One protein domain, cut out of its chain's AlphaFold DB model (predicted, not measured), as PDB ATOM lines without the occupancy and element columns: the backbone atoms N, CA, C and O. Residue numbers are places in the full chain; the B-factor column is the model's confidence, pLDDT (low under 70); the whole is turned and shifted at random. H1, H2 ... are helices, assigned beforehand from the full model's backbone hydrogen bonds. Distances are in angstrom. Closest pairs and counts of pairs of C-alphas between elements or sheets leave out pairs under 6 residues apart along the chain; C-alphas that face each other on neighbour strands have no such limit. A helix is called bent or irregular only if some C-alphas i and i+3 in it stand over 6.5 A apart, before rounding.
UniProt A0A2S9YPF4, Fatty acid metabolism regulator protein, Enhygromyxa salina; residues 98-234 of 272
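What this domain is: This is residues 98 to 234 of the 272 residues of the protein "Fatty acid metabolism regulator protein" of Enhygromyxa salina (UniProt A0A2S9YPF4). Three helices, H1, H4 and H7, make a loose bundle, and H2 and the long H3 run out from opposite ends of H1 and come together away from the bundle, so that H1, H2 and H3 outline a triangle. The later part of H3 crosses the first part of H4, and the short H5 and H6 lie at the other end of H4. The printed part has 137 residues, with seven named helices in the order H1 to H7 and no named strand; the class is all helix. It is compact, with a radius of gyration of the C-alphas of 15.9 A, yet flat, spanning 45 by 42 by 20 A.

Where its parts are: H1, residues 100 to 117, begins at C-alpha 100 (-17.044, 48.065, -0.438) and is 25.4 A long. H2 is residues 119 to 129, 15.4 A. H3, residues 135 to 161, is the longest at 39.1 A; it is irregular, but only just, with C-alphas 136 and 139 6.9 A apart. H4, residues 171 to 194, is 33.2 A long. H5 is residues 198 to 201 and H6 residues 207 to 210. H7, residues 213 to 231, is 27.3 A long and ends at C-alpha 231 (-24.348, 55.238, -3.599).

How they stand to each other: H1, H4 and H7 form a bundle, helices side by side. H1 touches H7 at a shallow tilt of 30 degrees, opposite ways, closest at the C-alphas of Glu 105 and Met 224, 6.6 A. H4 touches H7 at a shallow tilt of 24 degrees, opposite ways, closest at the C-alphas of Val 190 and Trp 216, 6.4 A. H1 and H4 only just touch, with 3 pairs of C-alphas within 8 A. H3, with residues 149 to 157 alone, touches H4, closest at the C-alphas of Ala 153 and Arg 172, 4.9 A. H2 touches H3 about perpendicular, closest at the C-alphas of Met 129 and His 141, 5.8 A. H1 touches H6 with residues 115 to 117 alone, closest at the C-alphas of Leu 116 and Gly 208, 4.3 A. H4 and H5 touch only at the corner, and only just, with 3 pairs within 8 A. H3 and H7 are apart. In H1, H2 and H7 every O i to N i+4 pair is within hydrogen-bond range, in H3 21 of 23 and in H4 18 of 20; H5 and H6 are too short for such a pair.

The domain as a whole: The two C-alphas farthest apart, of Glu 136 and Thr 234, are 46.0 A apart. The printed part has no cut and no long link; H3 to H4 is short, the others tight. The mean pLDDT of the printed part is 85.5, and residues 198 to 211 are under 70.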
ATOM      1  N   LEU A  98     -10.656  45.110   1.830       72.38
ATOM      2  CA  LEU A  98     -11.080  45.923   0.700       72.38
ATOM      3  C   LEU A  98     -12.347  46.670   1.105       72.38
ATOM      4  O   LEU A  98     -13.334  46.032   1.485       72.38
ATOM      5  N   GLY A  99     -12.340  47.993   0.944       87.44
ATOM      6  CA  GLY A  99     -13.564  48.791   1.013       87.44
ATOM      7  C   GLY A  99     -14.630  48.250   0.055       87.44
ATOM      8  O   GLY A  99     -14.329  47.500  -0.889       87.44
ATOM      9  N   LEU A 100     -15.890  48.624   0.273       91.62
ATOM     10  CA  LEU A 100     -17.044  48.065  -0.438       91.62
ATOM     11  C   LEU A 100     -16.817  48.032  -1.948       91.62
ATOM     12  O   LEU A 100     -16.966  46.979  -2.576       91.62
ATOM     13  N   PHE A 101     -16.443  49.178  -2.514       91.25
ATOM     14  CA  PHE A 101     -16.331  49.355  -3.954       91.25
ATOM     15  C   PHE A 101     -15.161  48.585  -4.562       91.25
ATOM     16  O   PHE A 101     -15.333  47.998  -5.624       91.25
ATOM     17  N   ALA A 102     -14.011  48.529  -3.887       88.69
ATOM     18  CA  ALA A 102     -12.885  47.711  -4.337       88.69
ATOM     19  C   ALA A 102     -13.250  46.216  -4.304       88.69
ATOM     20  O   ALA A 102     -12.916  45.459  -5.216       88.69
ATOM     21  N   GLY A 103     -14.007  45.790  -3.287       88.88
ATOM     22  CA  GLY A 103     -14.534  44.430  -3.220       88.88
ATOM     23  C   GLY A 103     -15.595  44.132  -4.288       88.88
ATOM     24  O   GLY A 103     -15.617  43.027  -4.822       88.88
ATOM     25  N   LEU A 104     -16.465  45.093  -4.628       89.75
ATOM     26  CA  LEU A 104     -17.434  44.956  -5.724       89.75
ATOM     27  C   LEU A 104     -16.739  44.883  -7.086       89.75
ATOM     28  O   LEU A 104     -17.076  44.018  -7.887       89.75
ATOM     29  N   GLU A 105     -15.743  45.731  -7.324       87.62
ATOM     30  CA  GLU A 105     -14.942  45.698  -8.545       87.62
ATOM     31  C   GLU A 105     -14.250  44.342  -8.694       87.62
ATOM     32  O   GLU A 105     -14.442  43.671  -9.707       87.62
ATOM     33  N   ARG A 106     -13.556  43.864  -7.650       86.19
ATOM     34  CA  ARG A 106     -12.952  42.524  -7.646       86.19
ATOM     35  C   ARG A 106     -13.987  41.433  -7.921       86.19
ATOM     36  O   ARG A 106     -13.720  40.545  -8.722       86.19
ATOM     37  N   LEU A 107     -15.167  41.507  -7.303       86.44
ATOM     38  CA  LEU A 107     -16.246  40.546  -7.534       86.44
ATOM     39  C   LEU A 107     -16.651  40.495  -9.015       86.44
ATOM     40  O   LEU A 107     -16.732  39.407  -9.583       86.44
ATOM     41  N   VAL A 108     -16.897  41.649  -9.647       86.88
ATOM     42  CA  VAL A 108     -17.310  41.702 -11.059       86.88
ATOM     43  C   VAL A 108     -16.188  41.209 -11.970       86.88
ATOM     44  O   VAL A 108     -16.444  40.410 -12.872       86.88
ATOM     45  N   MET A 109     -14.951  41.636 -11.705       84.81
ATOM     46  CA  MET A 109     -13.773  41.249 -12.481       84.81
ATOM     47  C   MET A 109     -13.554  39.740 -12.449       84.81
ATOM     48  O   MET A 109     -13.480  39.107 -13.500       84.81
ATOM     49  N   THR A 110     -13.544  39.150 -11.251       84.50
ATOM     50  CA  THR A 110     -13.403  37.704 -11.075       84.50
ATOM     51  C   THR A 110     -14.537  36.957 -11.761       84.50
ATOM     52  O   THR A 110     -14.315  35.924 -12.382       84.50
ATOM     53  N   ARG A 111     -15.768  37.472 -11.682       85.12
ATOM     54  CA  ARG A 111     -16.935  36.824 -12.286       85.12
ATOM     55  C   ARG A 111     -16.861  36.798 -13.812       85.12
ATOM     56  O   ARG A 111     -17.096  35.743 -14.394       85.12
ATOM     57  N   ILE A 112     -16.554  37.931 -14.448       85.56
ATOM     58  CA  ILE A 112     -16.452  38.025 -15.912       85.56
ATOM     59  C   ILE A 112     -15.224  37.263 -16.408       85.56
ATOM     60  O   ILE A 112     -15.358  36.461 -17.326       85.56
ATOM     61  N   GLY A 113     -14.064  37.439 -15.771       84.69
ATOM     62  CA  GLY A 113     -12.846  36.716 -16.135       84.69
ATOM     63  C   GLY A 113     -13.031  35.200 -16.045       84.69
ATOM     64  O   GLY A 113     -12.778  34.490 -17.015       84.69
ATOM     65  N   PHE A 114     -13.600  34.703 -14.941       85.56
ATOM     66  CA  PHE A 114     -13.927  33.282 -14.794       85.56
ATOM     67  C   PHE A 114     -14.955  32.806 -15.829       85.56
ATOM     68  O   PHE A 114     -14.849  31.689 -16.330       85.56
ATOM     69  N   MET A 115     -15.949  33.635 -16.166       85.56
ATOM     70  CA  MET A 115     -16.945  33.307 -17.188       85.56
ATOM     71  C   MET A 115     -16.311  33.122 -18.569       85.56
ATOM     72  O   MET A 115     -16.635  32.152 -19.250       85.56
ATOM     73  N   LEU A 116     -15.410  34.026 -18.956       82.25
ATOM     74  CA  LEU A 116     -14.708  33.976 -20.239       82.25
ATOM     75  C   LEU A 116     -13.681  32.834 -20.282       82.25
ATOM     76  O   LEU A 116     -13.590  32.139 -21.289       82.25
ATOM     77  N   ALA A 117     -12.962  32.589 -19.180       83.31
ATOM     78  CA  ALA A 117     -11.966  31.518 -19.079       83.31
ATOM     79  C   ALA A 117     -12.590  30.114 -18.973       83.31
ATOM     80  O   ALA A 117     -12.005  29.123 -19.418       83.31
ATOM     81  N   HIS A 118     -13.776  30.006 -18.367       86.19
ATOM     82  CA  HIS A 118     -14.450  28.734 -18.112       86.19
ATOM     83  C   HIS A 118     -15.953  28.774 -18.460       86.19
ATOM     84  O   HIS A 118     -16.791  28.572 -17.569       86.19
ATOM     85  N   PRO A 119     -16.339  28.923 -19.746       83.38
ATOM     86  CA  PRO A 119     -17.745  29.083 -20.146       83.38
ATOM     87  C   PRO A 119     -18.658  27.952 -19.654       83.38
ATOM     88  O   PRO A 119     -19.790  28.166 -19.225       83.38
ATOM     89  N   ARG A 120     -18.144  26.719 -19.617       84.56
ATOM     90  CA  ARG A 120     -18.894  25.548 -19.134       84.56
ATOM     91  C   ARG A 120     -19.232  25.645 -17.643       84.56
ATOM     92  O   ARG A 120     -20.344  25.312 -17.240       84.56
ATOM     93  N   LEU A 121     -18.300  26.129 -16.823       89.12
ATOM     94  CA  LEU A 121     -18.537  26.333 -15.390       89.12
ATOM     95  C   LEU A 121     -19.452  27.534 -15.149       89.12
ATOM     96  O   LEU A 121     -20.305  27.489 -14.264       89.12
ATOM     97  N   ALA A 122     -19.341  28.569 -15.984       84.00
ATOM     98  CA  ALA A 122     -20.264  29.696 -15.971       84.00
ATOM     99  C   ALA A 122     -21.709  29.266 -16.262       84.00
ATOM    100  O   ALA A 122     -22.627  29.747 -15.603       84.00
ATOM    101  N   ARG A 123     -21.916  28.301 -17.172       83.62
ATOM    102  CA  ARG A 123     -23.246  27.737 -17.462       83.62
ATOM    103  C   ARG A 123     -23.867  27.095 -16.236       83.62
ATOM    104  O   ARG A 123     -25.046  27.307 -15.953       83.62
ATOM    105  N   LEU A 124     -23.073  26.298 -15.526       89.31
ATOM    106  CA  LEU A 124     -23.510  25.642 -14.303       89.31
ATOM    107  C   LEU A 124     -23.852  26.678 -13.221       89.31
ATOM    108  O   LEU A 124     -24.910  26.582 -12.604       89.31
ATOM    109  N   ALA A 125     -23.002  27.697 -13.048       88.19
ATOM    110  CA  ALA A 125     -23.247  28.796 -12.116       88.19
ATOM    111  C   ALA A 125     -24.544  29.554 -12.445       88.19
ATOM    112  O   ALA A 125     -25.365  29.772 -11.558       88.19
ATOM    113  N   ALA A 126     -24.755  29.917 -13.714       82.94
ATOM    114  CA  ALA A 126     -25.955  30.620 -14.164       82.94
ATOM    115  C   ALA A 126     -27.222  29.782 -13.930       82.94
ATOM    116  O   ALA A 126     -28.176  30.266 -13.328       82.94
ATOM    117  N   SER A 127     -27.187  28.496 -14.297       84.12
ATOM    118  CA  SER A 127     -28.317  27.572 -14.108       84.12
ATOM    119  C   SER A 127     -28.717  27.425 -12.635       84.12
ATOM    120  O   SER A 127     -29.892  27.244 -12.326       84.12
ATOM    121  N   ALA A 128     -27.756  27.517 -11.710       87.06
ATOM    122  CA  ALA A 128     -28.007  27.451 -10.269       87.06
ATOM    123  C   ALA A 128     -28.640  28.731  -9.689       87.06
ATOM    124  O   ALA A 128     -29.193  28.692  -8.588       87.06
ATOM    125  N   MET A 129     -28.543  29.856 -10.405       83.50
ATOM    126  CA  MET A 129     -29.083  31.164 -10.007       83.50
ATOM    127  C   MET A 129     -30.453  31.461 -10.624       83.50
ATOM    128  O   MET A 129     -31.134  32.391 -10.192       83.50
ATOM    129  N   GLU A 130     -30.877  30.692 -11.626       80.69
ATOM    130  CA  GLU A 130     -32.175  30.886 -12.263       80.69
ATOM    131  C   GLU A 130     -33.327  30.492 -11.325       80.69
ATOM    132  O   GLU A 130     -33.309  29.405 -10.730       80.69
ATOM    133  N   PRO A 131     -34.376  31.327 -11.204       80.31
ATOM    134  CA  PRO A 131     -35.598  30.935 -10.519       80.31
ATOM    135  C   PRO A 131     -36.159  29.644 -11.119       80.31
ATOM    136  O   PRO A 131     -36.435  29.569 -12.315       80.31
ATOM    137  N   SER A 132     -36.345  28.624 -10.283       83.69
ATOM    138  CA  SER A 132     -36.818  27.317 -10.733       83.69
ATOM    139  C   SER A 132     -38.260  27.061 -10.306       83.69
ATOM    140  O   SER A 132     -38.623  27.220  -9.138       83.69
ATOM    141  N   ALA A 133     -39.079  26.612 -11.258       81.00
ATOM    142  CA  ALA A 133     -40.412  26.080 -10.981       81.00
ATOM    143  C   ALA A 133     -40.360  24.668 -10.367       81.00
ATOM    144  O   ALA A 133     -41.361  24.201  -9.831       81.00
ATOM    145  N   ASP A 134     -39.205  24.004 -10.421       86.44
ATOM    146  CA  ASP A 134     -38.978  22.660  -9.903       86.44
ATOM    147  C   ASP A 134     -38.920  22.645  -8.368       86.44
ATOM    148  O   ASP A 134     -38.060  23.306  -7.787       86.44
ATOM    149  N   ASP A 135     -39.786  21.863  -7.715       86.00
ATOM    150  CA  ASP A 135     -39.820  21.730  -6.250       86.00
ATOM    151  C   ASP A 135     -38.461  21.349  -5.646       86.00
ATOM    152  O   ASP A 135     -38.075  21.893  -4.614       86.00
ATOM    153  N   GLU A 136     -37.721  20.454  -6.306       86.38
ATOM    154  CA  GLU A 136     -36.454  19.909  -5.808       86.38
ATOM    155  C   GLU A 136     -35.333  20.962  -5.823       86.38
ATOM    156  O   GLU A 136     -34.454  20.966  -4.962       86.38
ATOM    157  N   LEU A 137     -35.373  21.886  -6.788       91.56
ATOM    158  CA  LEU A 137     -34.362  22.933  -6.952       91.56
ATOM    159  C   LEU A 137     -34.758  24.265  -6.331       91.56
ATOM    160  O   LEU A 137     -33.876  25.056  -6.005       91.56
ATOM    161  N   ARG A 138     -36.057  24.533  -6.171       91.19
ATOM    162  CA  ARG A 138     -36.564  25.832  -5.715       91.19
ATOM    163  C   ARG A 138     -35.964  26.245  -4.379       91.19
ATOM    164  O   ARG A 138     -35.559  27.394  -4.224       91.19
ATOM    165  N   GLU A 139     -35.878  25.311  -3.433       91.00
ATOM    166  CA  GLU A 139     -35.272  25.573  -2.127       91.00
ATOM    167  C   GLU A 139     -33.782  25.903  -2.261       91.00
ATOM    168  O   GLU A 139     -33.326  26.897  -1.695       91.00
ATOM    169  N   LEU A 140     -33.036  25.114  -3.044       92.38
ATOM    170  CA  LEU A 140     -31.608  25.328  -3.266       92.38
ATOM    171  C   LEU A 140     -31.353  26.681  -3.937       92.38
ATOM    172  O   LEU A 140     -30.644  27.507  -3.373       92.38
ATOM    173  N   HIS A 141     -31.956  26.936  -5.098       92.25
ATOM    174  CA  HIS A 141     -31.754  28.176  -5.852       92.25
ATOM    175  C   HIS A 141     -32.177  29.396  -5.017       92.25
ATOM    176  O   HIS A 141     -31.445  30.381  -4.926       92.25
ATOM    177  N   GLY A 142     -33.314  29.302  -4.317       91.31
ATOM    178  CA  GLY A 142     -33.785  30.355  -3.422       91.31
ATOM    179  C   GLY A 142     -32.882  30.578  -2.204       91.31
ATOM    180  O   GLY A 142     -32.762  31.706  -1.735       91.31
ATOM    181  N   ALA A 143     -32.244  29.537  -1.664       91.81
ATOM    182  CA  ALA A 143     -31.270  29.677  -0.581       91.81
ATOM    183  C   ALA A 143     -29.977  30.346  -1.062       91.81
ATOM    184  O   ALA A 143     -29.474  31.235  -0.378       91.81
ATOM    185  N   LEU A 144     -29.472  29.970  -2.241       91.19
ATOM    186  CA  LEU A 144     -28.270  30.578  -2.815       91.19
ATOM    187  C   LEU A 144     -28.479  32.066  -3.108       91.19
ATOM    188  O   LEU A 144     -27.668  32.890  -2.693       91.19
ATOM    189  N   TRP A 145     -29.601  32.407  -3.747       89.69
ATOM    190  CA  TRP A 145     -29.967  33.793  -4.029       89.69
ATOM    191  C   TRP A 145     -30.118  34.619  -2.748       89.69
ATOM    192  O   TRP A 145     -29.554  35.706  -2.635       89.69
ATOM    193  N   ARG A 146     -30.858  34.106  -1.750       92.00
ATOM    194  CA  ARG A 146     -31.032  34.800  -0.461       92.00
ATOM    195  C   ARG A 146     -29.696  35.066   0.213       92.00
ATOM    196  O   ARG A 146     -29.447  36.203   0.589       92.00
ATOM    197  N   ARG A 147     -28.827  34.054   0.285       92.69
ATOM    198  CA  ARG A 147     -27.485  34.192   0.860       92.69
ATOM    199  C   ARG A 147     -26.681  35.286   0.158       92.69
ATOM    200  O   ARG A 147     -26.113  36.131   0.834       92.69
ATOM    201  N   GLN A 148     -26.677  35.312  -1.174       89.81
ATOM    202  CA  GLN A 148     -25.956  36.330  -1.940       89.81
ATOM    203  C   GLN A 148     -26.446  37.753  -1.629       89.81
ATOM    204  O   GLN A 148     -25.636  38.659  -1.422       89.81
ATOM    205  N   ILE A 149     -27.766  37.949  -1.570       94.50
ATOM    206  CA  ILE A 149     -28.359  39.243  -1.218       94.50
ATOM    207  C   ILE A 149     -28.067  39.613   0.236       94.50
ATOM    208  O   ILE A 149     -27.755  40.772   0.505       94.50
ATOM    209  N   ASP A 150     -28.156  38.662   1.164       96.56
ATOM    210  CA  ASP A 150     -27.885  38.896   2.583       96.56
ATOM    211  C   ASP A 150     -26.419  39.296   2.813       96.56
ATOM    212  O   ASP A 150     -26.163  40.291   3.495       96.56
ATOM    213  N   ASP A 151     -25.471  38.608   2.168       94.06
ATOM    214  CA  ASP A 151     -24.037  38.916   2.235       94.06
ATOM    215  C   ASP A 151     -23.741  40.320   1.666       94.06
ATOM    216  O   ASP A 151     -23.006  41.111   2.266       94.06
ATOM    217  N   LEU A 152     -24.346  40.680   0.526       94.56
ATOM    218  CA  LEU A 152     -24.173  42.004  -0.076       94.56
ATOM    219  C   LEU A 152     -24.831  43.114   0.759       94.56
ATOM    220  O   LEU A 152     -24.235  44.176   0.948       94.56
ATOM    221  N   ALA A 153     -26.029  42.875   1.296       97.25
ATOM    222  CA  ALA A 153     -26.724  43.823   2.162       97.25
ATOM    223  C   ALA A 153     -25.952  44.069   3.467       97.25
ATOM    224  O   ALA A 153     -25.878  45.209   3.924       97.25
ATOM    225  N   ALA A 154     -25.336  43.032   4.043       96.69
ATOM    226  CA  ALA A 154     -24.480  43.163   5.218       96.69
ATOM    227  C   ALA A 154     -23.260  44.053   4.928       96.69
ATOM    228  O   ALA A 154     -23.011  45.003   5.668       96.69
ATOM    229  N   ARG A 155     -22.569  43.822   3.803       94.94
ATOM    230  CA  ARG A 155     -21.431  44.655   3.374       94.94
ATOM    231  C   ARG A 155     -21.828  46.103   3.095       94.94
ATOM    232  O   ARG A 155     -21.104  47.019   3.465       94.94
ATOM    233  N   LEU A 156     -22.978  46.331   2.459       96.19
ATOM    234  CA  LEU A 156     -23.514  47.680   2.230       96.19
ATOM    235  C   LEU A 156     -23.876  48.378   3.543       96.19
ATOM    236  O   LEU A 156     -23.648  49.576   3.683       96.19
ATOM    237  N   SER A 157     -24.427  47.634   4.503       96.75
ATOM    238  CA  SER A 157     -24.717  48.150   5.837       96.75
ATOM    239  C   SER A 157     -23.429  48.584   6.527       96.75
ATOM    240  O   SER A 157     -23.347  49.719   6.985       96.75
ATOM    241  N   GLU A 158     -22.399  47.740   6.547       95.06
ATOM    242  CA  GLU A 158     -21.084  48.076   7.106       95.06
ATOM    243  C   GLU A 158     -20.481  49.317   6.435       95.06
ATOM    244  O   GLU A 158     -20.152  50.282   7.121       95.06
ATOM    245  N   ALA A 159     -20.465  49.352   5.102       94.12
ATOM    246  CA  ALA A 159     -19.971  50.480   4.313       94.12
ATOM    247  C   ALA A 159     -20.732  51.790   4.579       94.12
ATOM    248  O   ALA A 159     -20.184  52.888   4.490       94.12
ATOM    249  N   ARG A 160     -22.019  51.699   4.924       95.38
ATOM    250  CA  ARG A 160     -22.812  52.851   5.359       95.38
ATOM    251  C   ARG A 160     -22.381  53.330   6.744       95.38
ATOM    252  O   ARG A 160     -22.293  54.533   6.962       95.38
ATOM    253  N   HIS A 161     -22.079  52.422   7.673       93.31
ATOM    254  CA  HIS A 161     -21.580  52.792   9.005       93.31
ATOM    255  C   HIS A 161     -20.174  53.409   8.953       93.31
ATOM    256  O   HIS A 161     -19.900  54.336   9.710       93.31
ATOM    257  N   THR A 162     -19.304  52.942   8.052       92.25
ATOM    258  CA  THR A 162     -17.944  53.485   7.860       92.25
ATOM    259  C   THR A 162     -17.911  54.771   7.032       92.25
ATOM    260  O   THR A 162     -16.865  55.405   6.922       92.25
ATOM    261  N   GLY A 163     -19.054  55.189   6.480       93.19
ATOM    262  CA  GLY A 163     -19.176  56.411   5.691       93.19
ATOM    263  C   GLY A 163     -18.724  56.274   4.236       93.19
ATOM    264  O   GLY A 163     -18.631  57.288   3.557       93.19
ATOM    265  N   GLU A 164     -18.482  55.062   3.733       94.12
ATOM    266  CA  GLU A 164     -18.250  54.808   2.302       94.12
ATOM    267  C   GLU A 164     -19.545  54.958   1.480       94.12
ATOM    268  O   GLU A 164     -19.516  55.372   0.321       94.12
ATOM    269  N   VAL A 165     -20.696  54.635   2.080       95.81
ATOM    270  CA  VAL A 165     -22.027  54.696   1.455       95.81
ATOM    271  C   VAL A 165     -22.895  55.769   2.110       95.81
ATOM    272  O   VAL A 165     -22.878  55.950   3.328       95.81
ATOM    273  N   ARG A 166     -23.696  56.475   1.301       95.25
ATOM    274  CA  ARG A 166     -24.638  57.504   1.771       95.25
ATOM    275  C   ARG A 166     -25.640  56.946   2.790       95.25
ATOM    276  O   ARG A 166     -26.187  55.859   2.623       95.25
ATOM    277  N   GLN A 167     -25.941  57.737   3.821       92.94
ATOM    278  CA  GLN A 167     -26.799  57.315   4.940       92.94
ATOM    279  C   GLN A 167     -28.258  57.040   4.542       92.94
ATOM    280  O   GLN A 167     -28.921  56.226   5.176       92.94
ATOM    281  N   ASN A 168     -28.753  57.678   3.478       93.75
ATOM    282  CA  ASN A 168     -30.126  57.521   2.987       93.75
ATOM    283  C   ASN A 168     -30.338  56.278   2.101       93.75
ATOM    284  O   ASN A 168     -31.415  56.102   1.538       93.75
ATOM    285  N   ILE A 169     -29.320  55.428   1.949       95.31
ATOM    286  CA  ILE A 169     -29.414  54.200   1.165       95.31
ATOM    287  C   ILE A 169     -29.866  53.051   2.067       95.31
ATOM    288  O   ILE A 169     -29.229  52.744   3.081       95.31
ATOM    289  N   ASP A 170     -30.960  52.391   1.675       96.19
ATOM    290  CA  ASP A 170     -31.368  51.112   2.254       96.19
ATOM    291  C   ASP A 170     -30.450  49.985   1.730       96.19
ATOM    292  O   ASP A 170     -30.445  49.718   0.522       96.19
ATOM    293  N   PRO A 171     -29.677  49.297   2.597       97.00
ATOM    294  CA  PRO A 171     -28.689  48.313   2.164       97.00
ATOM    295  C   PRO A 171     -29.296  47.132   1.410       97.00
ATOM    296  O   PRO A 171     -28.680  46.619   0.478       97.00
ATOM    297  N   ARG A 172     -30.508  46.697   1.778       97.31
ATOM    298  CA  ARG A 172     -31.149  45.533   1.150       97.31
ATOM    299  C   ARG A 172     -31.672  45.862  -0.245       97.31
ATOM    300  O   ARG A 172     -31.454  45.091  -1.177       97.31
ATOM    301  N   THR A 173     -32.307  47.016  -0.414       96.50
ATOM    302  CA  THR A 173     -32.748  47.513  -1.723       96.50
ATOM    303  C   THR A 173     -31.549  47.743  -2.638       96.50
ATOM    304  O   THR A 173     -31.543  47.277  -3.778       96.50
ATOM    305  N   ALA A 174     -30.493  48.383  -2.125       95.81
ATOM    306  CA  ALA A 174     -29.252  48.565  -2.868       95.81
ATOM    307  C   ALA A 174     -28.619  47.223  -3.263       95.81
ATOM    308  O   ALA A 174     -28.190  47.089  -4.405       95.81
ATOM    309  N   ALA A 175     -28.628  46.213  -2.386       95.81
ATOM    310  CA  ALA A 175     -28.124  44.880  -2.709       95.81
ATOM    311  C   ALA A 175     -28.858  44.257  -3.905       95.81
ATOM    312  O   ALA A 175     -28.206  43.770  -4.823       95.81
ATOM    313  N   HIS A 176     -30.191  44.328  -3.953       94.56
ATOM    314  CA  HIS A 176     -30.963  43.818  -5.093       94.56
ATOM    315  C   HIS A 176     -30.660  44.550  -6.406       94.56
ATOM    316  O   HIS A 176     -30.561  43.917  -7.458       94.56
ATOM    317  N   LEU A 177     -30.527  45.878  -6.363       94.56
ATOM    318  CA  LEU A 177     -30.245  46.684  -7.553       94.56
ATOM    319  C   LEU A 177     -28.810  46.481  -8.051       94.56
ATOM    320  O   LEU A 177     -28.588  46.327  -9.252       94.56
ATOM    321  N   ILE A 178     -27.846  46.446  -7.129       92.81
ATOM    322  CA  ILE A 178     -26.440  46.178  -7.432       92.81
ATOM    323  C   ILE A 178     -26.285  44.760  -7.965       92.81
ATOM    324  O   ILE A 178     -25.625  44.590  -8.984       92.81
ATOM    325  N   ASP A 179     -26.921  43.760  -7.353       90.44
ATOM    326  CA  ASP A 179     -26.931  42.399  -7.887       90.44
ATOM    327  C   ASP A 179     -27.516  42.368  -9.304       90.44
ATOM    328  O   ASP A 179     -26.882  41.850 -10.213       90.44
ATOM    329  N   ALA A 180     -28.654  43.017  -9.562       89.19
ATOM    330  CA  ALA A 180     -29.222  43.069 -10.909       89.19
ATOM    331  C   ALA A 180     -28.256  43.682 -11.943       89.19
ATOM    332  O   ALA A 180     -28.113  43.153 -13.051       89.19
ATOM    333  N   LEU A 181     -27.585  44.779 -11.588       87.38
ATOM    334  CA  LEU A 181     -26.648  45.480 -12.466       87.38
ATOM    335  C   LEU A 181     -25.345  44.693 -12.663       87.38
ATOM    336  O   LEU A 181     -24.856  44.574 -13.788       87.38
ATOM    337  N   ILE A 182     -24.813  44.109 -11.592       84.50
ATOM    338  CA  ILE A 182     -23.590  43.312 -11.624       84.50
ATOM    339  C   ILE A 182     -23.870  41.962 -12.273       84.50
ATOM    340  O   ILE A 182     -23.258  41.677 -13.290       84.50
ATOM    341  N   LEU A 183     -24.783  41.147 -11.745       76.62
ATOM    342  CA  LEU A 183     -25.020  39.760 -12.154       76.62
ATOM    343  C   LEU A 183     -25.604  39.660 -13.567       76.62
ATOM    344  O   LEU A 183     -25.087  38.910 -14.397       76.62
ATOM    345  N   ARG A 184     -26.662  40.419 -13.868       77.94
ATOM    346  CA  ARG A 184     -27.315  40.365 -15.187       77.94
ATOM    347  C   ARG A 184     -26.759  41.414 -16.140       77.94
ATOM    348  O   ARG A 184     -26.399  41.076 -17.263       77.94
ATOM    349  N   GLY A 185     -26.654  42.664 -15.688       84.88
ATOM    350  CA  GLY A 185     -26.254  43.792 -16.534       84.88
ATOM    351  C   GLY A 185     -24.884  43.599 -17.185       84.88
ATOM    352  O   GLY A 185     -24.782  43.615 -18.410       84.88
ATOM    353  N   THR A 186     -23.839  43.347 -16.390       83.69
ATOM    354  CA  THR A 186     -22.483  43.192 -16.953       83.69
ATOM    355  C   THR A 186     -22.313  41.929 -17.798       83.69
ATOM    356  O   THR A 186     -21.632  41.986 -18.816       83.69
ATOM    357  N   THR A 187     -22.967  40.811 -17.445       80.56
ATOM    358  CA  THR A 187     -22.950  39.592 -18.279       80.56
ATOM    359  C   THR A 187     -23.565  39.866 -19.644       80.56
ATOM    360  O   THR A 187     -22.940  39.567 -20.655       80.56
ATOM    361  N   ASN A 188     -24.750  40.478 -19.683       83.31
ATOM    362  CA  ASN A 188     -25.429  40.781 -20.941       83.31
ATOM    363  C   ASN A 188     -24.611  41.745 -21.808       83.31
ATOM    364  O   ASN A 188     -24.484  41.521 -23.005       83.31
ATOM    365  N   ALA A 189     -23.995  42.764 -21.204       85.31
ATOM    366  CA  ALA A 189     -23.172  43.726 -21.934       85.31
ATOM    367  C   ALA A 189     -21.886  43.113 -22.525       85.31
ATOM    368  O   ALA A 189     -21.405  43.575 -23.561       85.31
ATOM    369  N   VAL A 190     -21.316  42.097 -21.864       83.62
ATOM    370  CA  VAL A 190     -20.179  41.316 -22.382       83.62
ATOM    371  C   VAL A 190     -20.627  40.410 -23.528       83.62
ATOM    372  O   VAL A 190     -19.988  40.402 -24.574       83.62
ATOM    373  N   LEU A 191     -21.737  39.689 -23.353       79.81
ATOM    374  CA  LEU A 191     -22.308  38.809 -24.379       79.81
ATOM    375  C   LEU A 191     -22.653  39.570 -25.664       79.81
ATOM    376  O   LEU A 191     -22.253  39.168 -26.751       79.81
ATOM    377  N   GLU A 192     -23.312  40.720 -25.528       83.62
ATOM    378  CA  GLU A 192     -23.657  41.584 -26.657       83.62
ATOM    379  C   GLU A 192     -22.415  42.021 -27.451       83.62
ATOM    380  O   GLU A 192     -22.429  41.985 -28.678       83.62
ATOM    381  N   ARG A 193     -21.313  42.367 -26.768       82.12
ATOM    382  CA  ARG A 193     -20.044  42.728 -27.430       82.12
ATOM    383  C   ARG A 193     -19.370  41.559 -28.131       82.12
ATOM    384  O   ARG A 193     -18.755  41.762 -29.169       82.12
ATOM    385  N   LEU A 194     -19.498  40.361 -27.573       76.38
ATOM    386  CA  LEU A 194     -19.042  39.130 -28.211       76.38
ATOM    387  C   LEU A 194     -19.905  38.743 -29.421       76.38
ATOM    388  O   LEU A 194     -19.548  37.826 -30.151       76.38
ATOM    389  N   GLY A 195     -21.050  39.402 -29.638       76.94
ATOM    390  CA  GLY A 195     -21.980  39.045 -30.708       76.94
ATOM    391  C   GLY A 195     -22.610  37.664 -30.520       76.94
ATOM    392  O   GLY A 195     -23.128  37.092 -31.476       76.94
ATOM    393  N   VAL A 196     -22.565  37.130 -29.299       74.75
ATOM    394  CA  VAL A 196     -23.119  35.826 -28.931       74.75
ATOM    395  C   VAL A 196     -24.206  36.034 -27.892       74.75
ATOM    396  O   VAL A 196     -24.103  36.890 -27.014       74.75
ATOM    397  N   ASP A 197     -25.260  35.231 -27.950       74.31
ATOM    398  CA  ASP A 197     -26.178  35.168 -26.821       74.31
ATOM    399  C   ASP A 197     -25.582  34.327 -25.676       74.31
ATOM    400  O   ASP A 197     -24.536  33.674 -25.799       74.31
ATOM    401  N   ALA A 198     -26.255  34.346 -24.523       68.56
ATOM    402  CA  ALA A 198     -25.835  33.559 -23.370       68.56
ATOM    403  C   ALA A 198     -25.754  32.062 -23.699       68.56
ATOM    404  O   ALA A 198     -24.899  31.372 -23.169       68.56
ATOM    405  N   HIS A 199     -26.613  31.530 -24.565       69.38
ATOM    406  CA  HIS A 199     -26.577  30.119 -24.930       69.38
ATOM    407  C   HIS A 199     -25.356  29.784 -25.803       69.38
ATOM    408  O   HIS A 199     -24.697  28.763 -25.591       69.38
ATOM    409  N   GLU A 200     -25.012  30.656 -26.744       69.62
ATOM    410  CA  GLU A 200     -23.879  30.515 -27.650       69.62
ATOM    411  C   GLU A 200     -22.525  30.598 -26.935       69.62
ATOM    412  O   GLU A 200     -21.685  29.720 -27.149       69.62
ATOM    413  N   LEU A 201     -22.323  31.566 -26.028       69.50
ATOM    414  CA  LEU A 201     -21.092  31.635 -25.219       69.50
ATOM    415  C   LEU A 201     -20.876  30.336 -24.433       69.50
ATOM    416  O   LEU A 201     -19.762  29.843 -24.300       69.50
ATOM    417  N   LEU A 202     -21.961  29.761 -23.914       65.88
ATOM    418  CA  LEU A 202     -21.901  28.571 -23.073       65.88
ATOM    419  C   LEU A 202     -21.781  27.259 -23.868       65.88
ATOM    420  O   LEU A 202     -21.599  26.196 -23.266       65.88
ATOM    421  N   THR A 203     -21.907  27.308 -25.197       66.81
ATOM    422  CA  THR A 203     -21.809  26.139 -26.088       66.81
ATOM    423  C   THR A 203     -20.561  26.155 -26.971       66.81
ATOM    424  O   THR A 203     -20.136  25.084 -27.410       66.81
ATOM    425  N   LYS A 204     -19.926  27.315 -27.178       63.09
ATOM    426  CA  LYS A 204     -18.674  27.472 -27.934       63.09
ATOM    427  C   LYS A 204     -17.475  27.627 -26.976       63.09
ATOM    428  O   LYS A 204     -17.414  28.622 -26.261       63.09
ATOM    429  N   PRO A 205     -16.506  26.690 -26.955       55.25
ATOM    430  CA  PRO A 205     -15.347  26.745 -26.053       55.25
ATOM    431  C   PRO A 205     -14.479  28.002 -26.208       55.25
ATOM    432  O   PRO A 205     -13.925  28.468 -25.217       55.25
ATOM    433  N   ASP A 206     -14.410  28.555 -27.423       59.78
ATOM    434  CA  ASP A 206     -13.481  29.636 -27.781       59.78
ATOM    435  C   ASP A 206     -14.139  31.024 -27.836       59.78
ATOM    436  O   ASP A 206     -13.453  32.020 -28.034       59.78
ATOM    437  N   ALA A 207     -15.455  31.125 -27.608       59.06
ATOM    438  CA  ALA A 207     -16.167  32.405 -27.692       59.06
ATOM    439  C   ALA A 207     -15.682  33.435 -26.650       59.06
ATOM    440  O   ALA A 207     -15.840  34.632 -26.848       59.06
ATOM    441  N   GLY A 208     -15.052  32.994 -25.554       55.44
ATOM    442  CA  GLY A 208     -14.428  33.889 -24.575       55.44
ATOM    443  C   GLY A 208     -13.083  34.484 -25.017       55.44
ATOM    444  O   GLY A 208     -12.669  35.494 -24.455       55.44
ATOM    445  N   ALA A 209     -12.410  33.889 -26.011       58.50
ATOM    446  CA  ALA A 209     -11.081  34.301 -26.473       58.50
ATOM    447  C   ALA A 209     -11.112  35.460 -27.486       58.50
ATOM    448  O   ALA A 209     -10.063  35.997 -27.838       58.50
ATOM    449  N   GLU A 210     -12.301  35.843 -27.962       63.75
ATOM    450  CA  GLU A 210     -12.472  36.861 -29.003       63.75
ATOM    451  C   GLU A 210     -12.539  38.296 -28.454       63.75
ATOM    452  O   GLU A 210     -12.329  39.243 -29.209       63.75
ATOM    453  N   LEU A 211     -12.788  38.483 -27.151       69.62
ATOM    454  CA  LEU A 211     -12.882  39.811 -26.536       69.62
ATOM    455  C   LEU A 211     -11.542  40.245 -25.947       69.62
ATOM    456  O   LEU A 211     -10.987  39.559 -25.085       69.62
ATOM    457  N   ALA A 212     -11.053  41.420 -26.346       70.81
ATOM    458  CA  ALA A 212      -9.825  41.948 -25.775       70.81
ATOM    459  C   ALA A 212     -10.028  42.270 -24.290       70.81
ATOM    460  O   ALA A 212     -11.056  42.811 -23.871       70.81
ATOM    461  N   GLU A 213      -9.013  41.985 -23.475       74.06
ATOM    462  CA  GLU A 213      -9.105  42.161 -22.029       74.06
ATOM    463  C   GLU A 213      -9.475  43.600 -21.628       74.06
ATOM    464  O   GLU A 213     -10.314  43.837 -20.758       74.06
ATOM    465  N   SER A 214      -8.919  44.581 -22.339       75.62
ATOM    466  CA  SER A 214      -9.221  45.999 -22.149       75.62
ATOM    467  C   SER A 214     -10.702  46.347 -22.329       75.62
ATOM    468  O   SER A 214     -11.192  47.268 -21.675       75.62
ATOM    469  N   GLU A 215     -11.425  45.635 -23.198       77.81
ATOM    470  CA  GLU A 215     -12.813  45.955 -23.539       77.81
ATOM    471  C   GLU A 215     -13.776  45.574 -22.415       77.81
ATOM    472  O   GLU A 215     -14.570  46.407 -21.966       77.81
ATOM    473  N   TRP A 216     -13.685  44.347 -21.894       79.56
ATOM    474  CA  TRP A 216     -14.548  43.934 -20.785       79.56
ATOM    475  C   TRP A 216     -14.141  44.587 -19.462       79.56
ATOM    476  O   TRP A 216     -15.007  44.909 -18.648       79.56
ATOM    477  N   ARG A 217     -12.851  44.884 -19.256       83.06
ATOM    478  CA  ARG A 217     -12.414  45.695 -18.107       83.06
ATOM    479  C   ARG A 217     -12.985  47.116 -18.164       83.06
ATOM    480  O   ARG A 217     -13.333  47.681 -17.125       83.06
ATOM    481  N   GLY A 218     -13.139  47.686 -19.362       84.88
ATOM    482  CA  GLY A 218     -13.844  48.955 -19.577       84.88
ATOM    483  C   GLY A 218     -15.307  48.896 -19.129       84.88
ATOM    484  O   GLY A 218     -15.763  49.775 -18.400       84.88
ATOM    485  N   LEU A 219     -16.010  47.810 -19.465       84.31
ATOM    486  CA  LEU A 219     -17.384  47.570 -19.015       84.31
ATOM    487  C   LEU A 219     -17.523  47.512 -17.495       84.31
ATOM    488  O   LEU A 219     -18.444  48.111 -16.934       84.31
ATOM    489  N   VAL A 220     -16.613  46.804 -16.823       85.31
ATOM    490  CA  VAL A 220     -16.614  46.745 -15.357       85.31
ATOM    491  C   VAL A 220     -16.410  48.135 -14.773       85.31
ATOM    492  O   VAL A 220     -17.135  48.525 -13.860       85.31
ATOM    493  N   ARG A 221     -15.485  48.917 -15.334       88.25
ATOM    494  CA  ARG A 221     -15.240  50.295 -14.899       88.25
ATOM    495  C   ARG A 221     -16.489  51.166 -15.029       88.25
ATOM    496  O   ARG A 221     -16.790  51.920 -14.107       88.25
ATOM    497  N   ASP A 222     -17.227  51.054 -16.128       89.19
ATOM    498  CA  ASP A 222     -18.454  51.827 -16.342       89.19
ATOM    499  C   ASP A 222     -19.582  51.398 -15.395       89.19
ATOM    500  O   ASP A 222     -20.233  52.251 -14.788       89.19
ATOM    501  N   ALA A 223     -19.754  50.092 -15.173       89.50
ATOM    502  CA  ALA A 223     -20.684  49.578 -14.167       89.50
ATOM    503  C   ALA A 223     -20.326  50.084 -12.759       89.50
ATOM    504  O   ALA A 223     -21.195  50.548 -12.020       89.50
ATOM    505  N   MET A 224     -19.040  50.069 -12.401       90.50
ATOM    506  CA  MET A 224     -18.563  50.573 -11.115       90.50
ATOM    507  C   MET A 224     -18.740  52.086 -10.973       90.50
ATOM    508  O   MET A 224     -19.097  52.537  -9.887       90.50
ATOM    509  N   ARG A 225     -18.560  52.875 -12.041       91.00
ATOM    510  CA  ARG A 225     -18.859  54.320 -12.040       91.00
ATOM    511  C   ARG A 225     -20.334  54.592 -11.766       91.00
ATOM    512  O   ARG A 225     -20.634  55.480 -10.972       91.00
ATOM    513  N   LEU A 226     -21.239  53.825 -12.380       91.88
ATOM    514  CA  LEU A 226     -22.681  53.938 -12.140       91.88
ATOM    515  C   LEU A 226     -23.037  53.612 -10.686       91.88
ATOM    516  O   LEU A 226     -23.768  54.372 -10.053       91.88
ATOM    517  N   ILE A 227     -22.488  52.521 -10.138       92.50
ATOM    518  CA  ILE A 227     -22.712  52.141  -8.736       92.50
ATOM    519  C   ILE A 227     -22.164  53.222  -7.802       92.50
ATOM    520  O   ILE A 227     -22.901  53.729  -6.963       92.50
ATOM    521  N   ARG A 228     -20.896  53.619  -7.966       93.19
ATOM    522  CA  ARG A 228     -20.248  54.649  -7.141       93.19
ATOM    523  C   ARG A 228     -21.022  55.960  -7.164       93.19
ATOM    524  O   ARG A 228     -21.481  56.402  -6.120       93.19
ATOM    525  N   GLY A 229     -21.291  56.517  -8.345       92.19
ATOM    526  CA  GLY A 229     -22.073  57.754  -8.466       92.19
ATOM    527  C   GLY A 229     -23.481  57.649  -7.866       92.19
ATOM    528  O   GLY A 229     -24.048  58.652  -7.435       92.19
ATOM    529  N   GLY A 230     -24.036  56.436  -7.807       91.56
ATOM    530  CA  GLY A 230     -25.349  56.157  -7.242       91.56
ATOM    531  C   GLY A 230     -25.388  55.930  -5.728       91.56
ATOM    532  O   GLY A 230     -26.467  56.072  -5.160       91.56
ATOM    533  N   ILE A 231     -24.295  55.576  -5.041       93.94
ATOM    534  CA  ILE A 231     -24.348  55.238  -3.599       93.94
ATOM    535  C   ILE A 231     -23.167  55.734  -2.756       93.94
ATOM    536  O   ILE A 231     -23.300  55.771  -1.533       93.94
ATOM    537  N   GLU A 232     -22.047  56.119  -3.364       93.50
ATOM    538  CA  GLU A 232     -20.845  56.584  -2.663       93.50
ATOM    539  C   GLU A 232     -21.129  57.879  -1.901       93.50
ATOM    540  O   GLU A 232     -21.805  58.788  -2.398       93.50
ATOM    541  N   ALA A 233     -20.646  57.954  -0.664       88.75
ATOM    542  CA  ALA A 233     -20.699  59.190   0.093       88.75
ATOM    543  C   ALA A 233     -19.731  60.200  -0.531       88.75
ATOM    544  O   ALA A 233     -18.519  59.998  -0.556       88.75
ATOM    545  N   THR A 234     -20.252  61.316  -1.030       79.12
ATOM    546  CA  THR A 234     -19.406  62.443  -1.412       79.12
ATOM    547  C   THR A 234     -18.800  63.038  -0.142       79.12
ATOM    548  O   THR A 234     -19.528  63.306   0.816       79.12
TER     549      THR A 234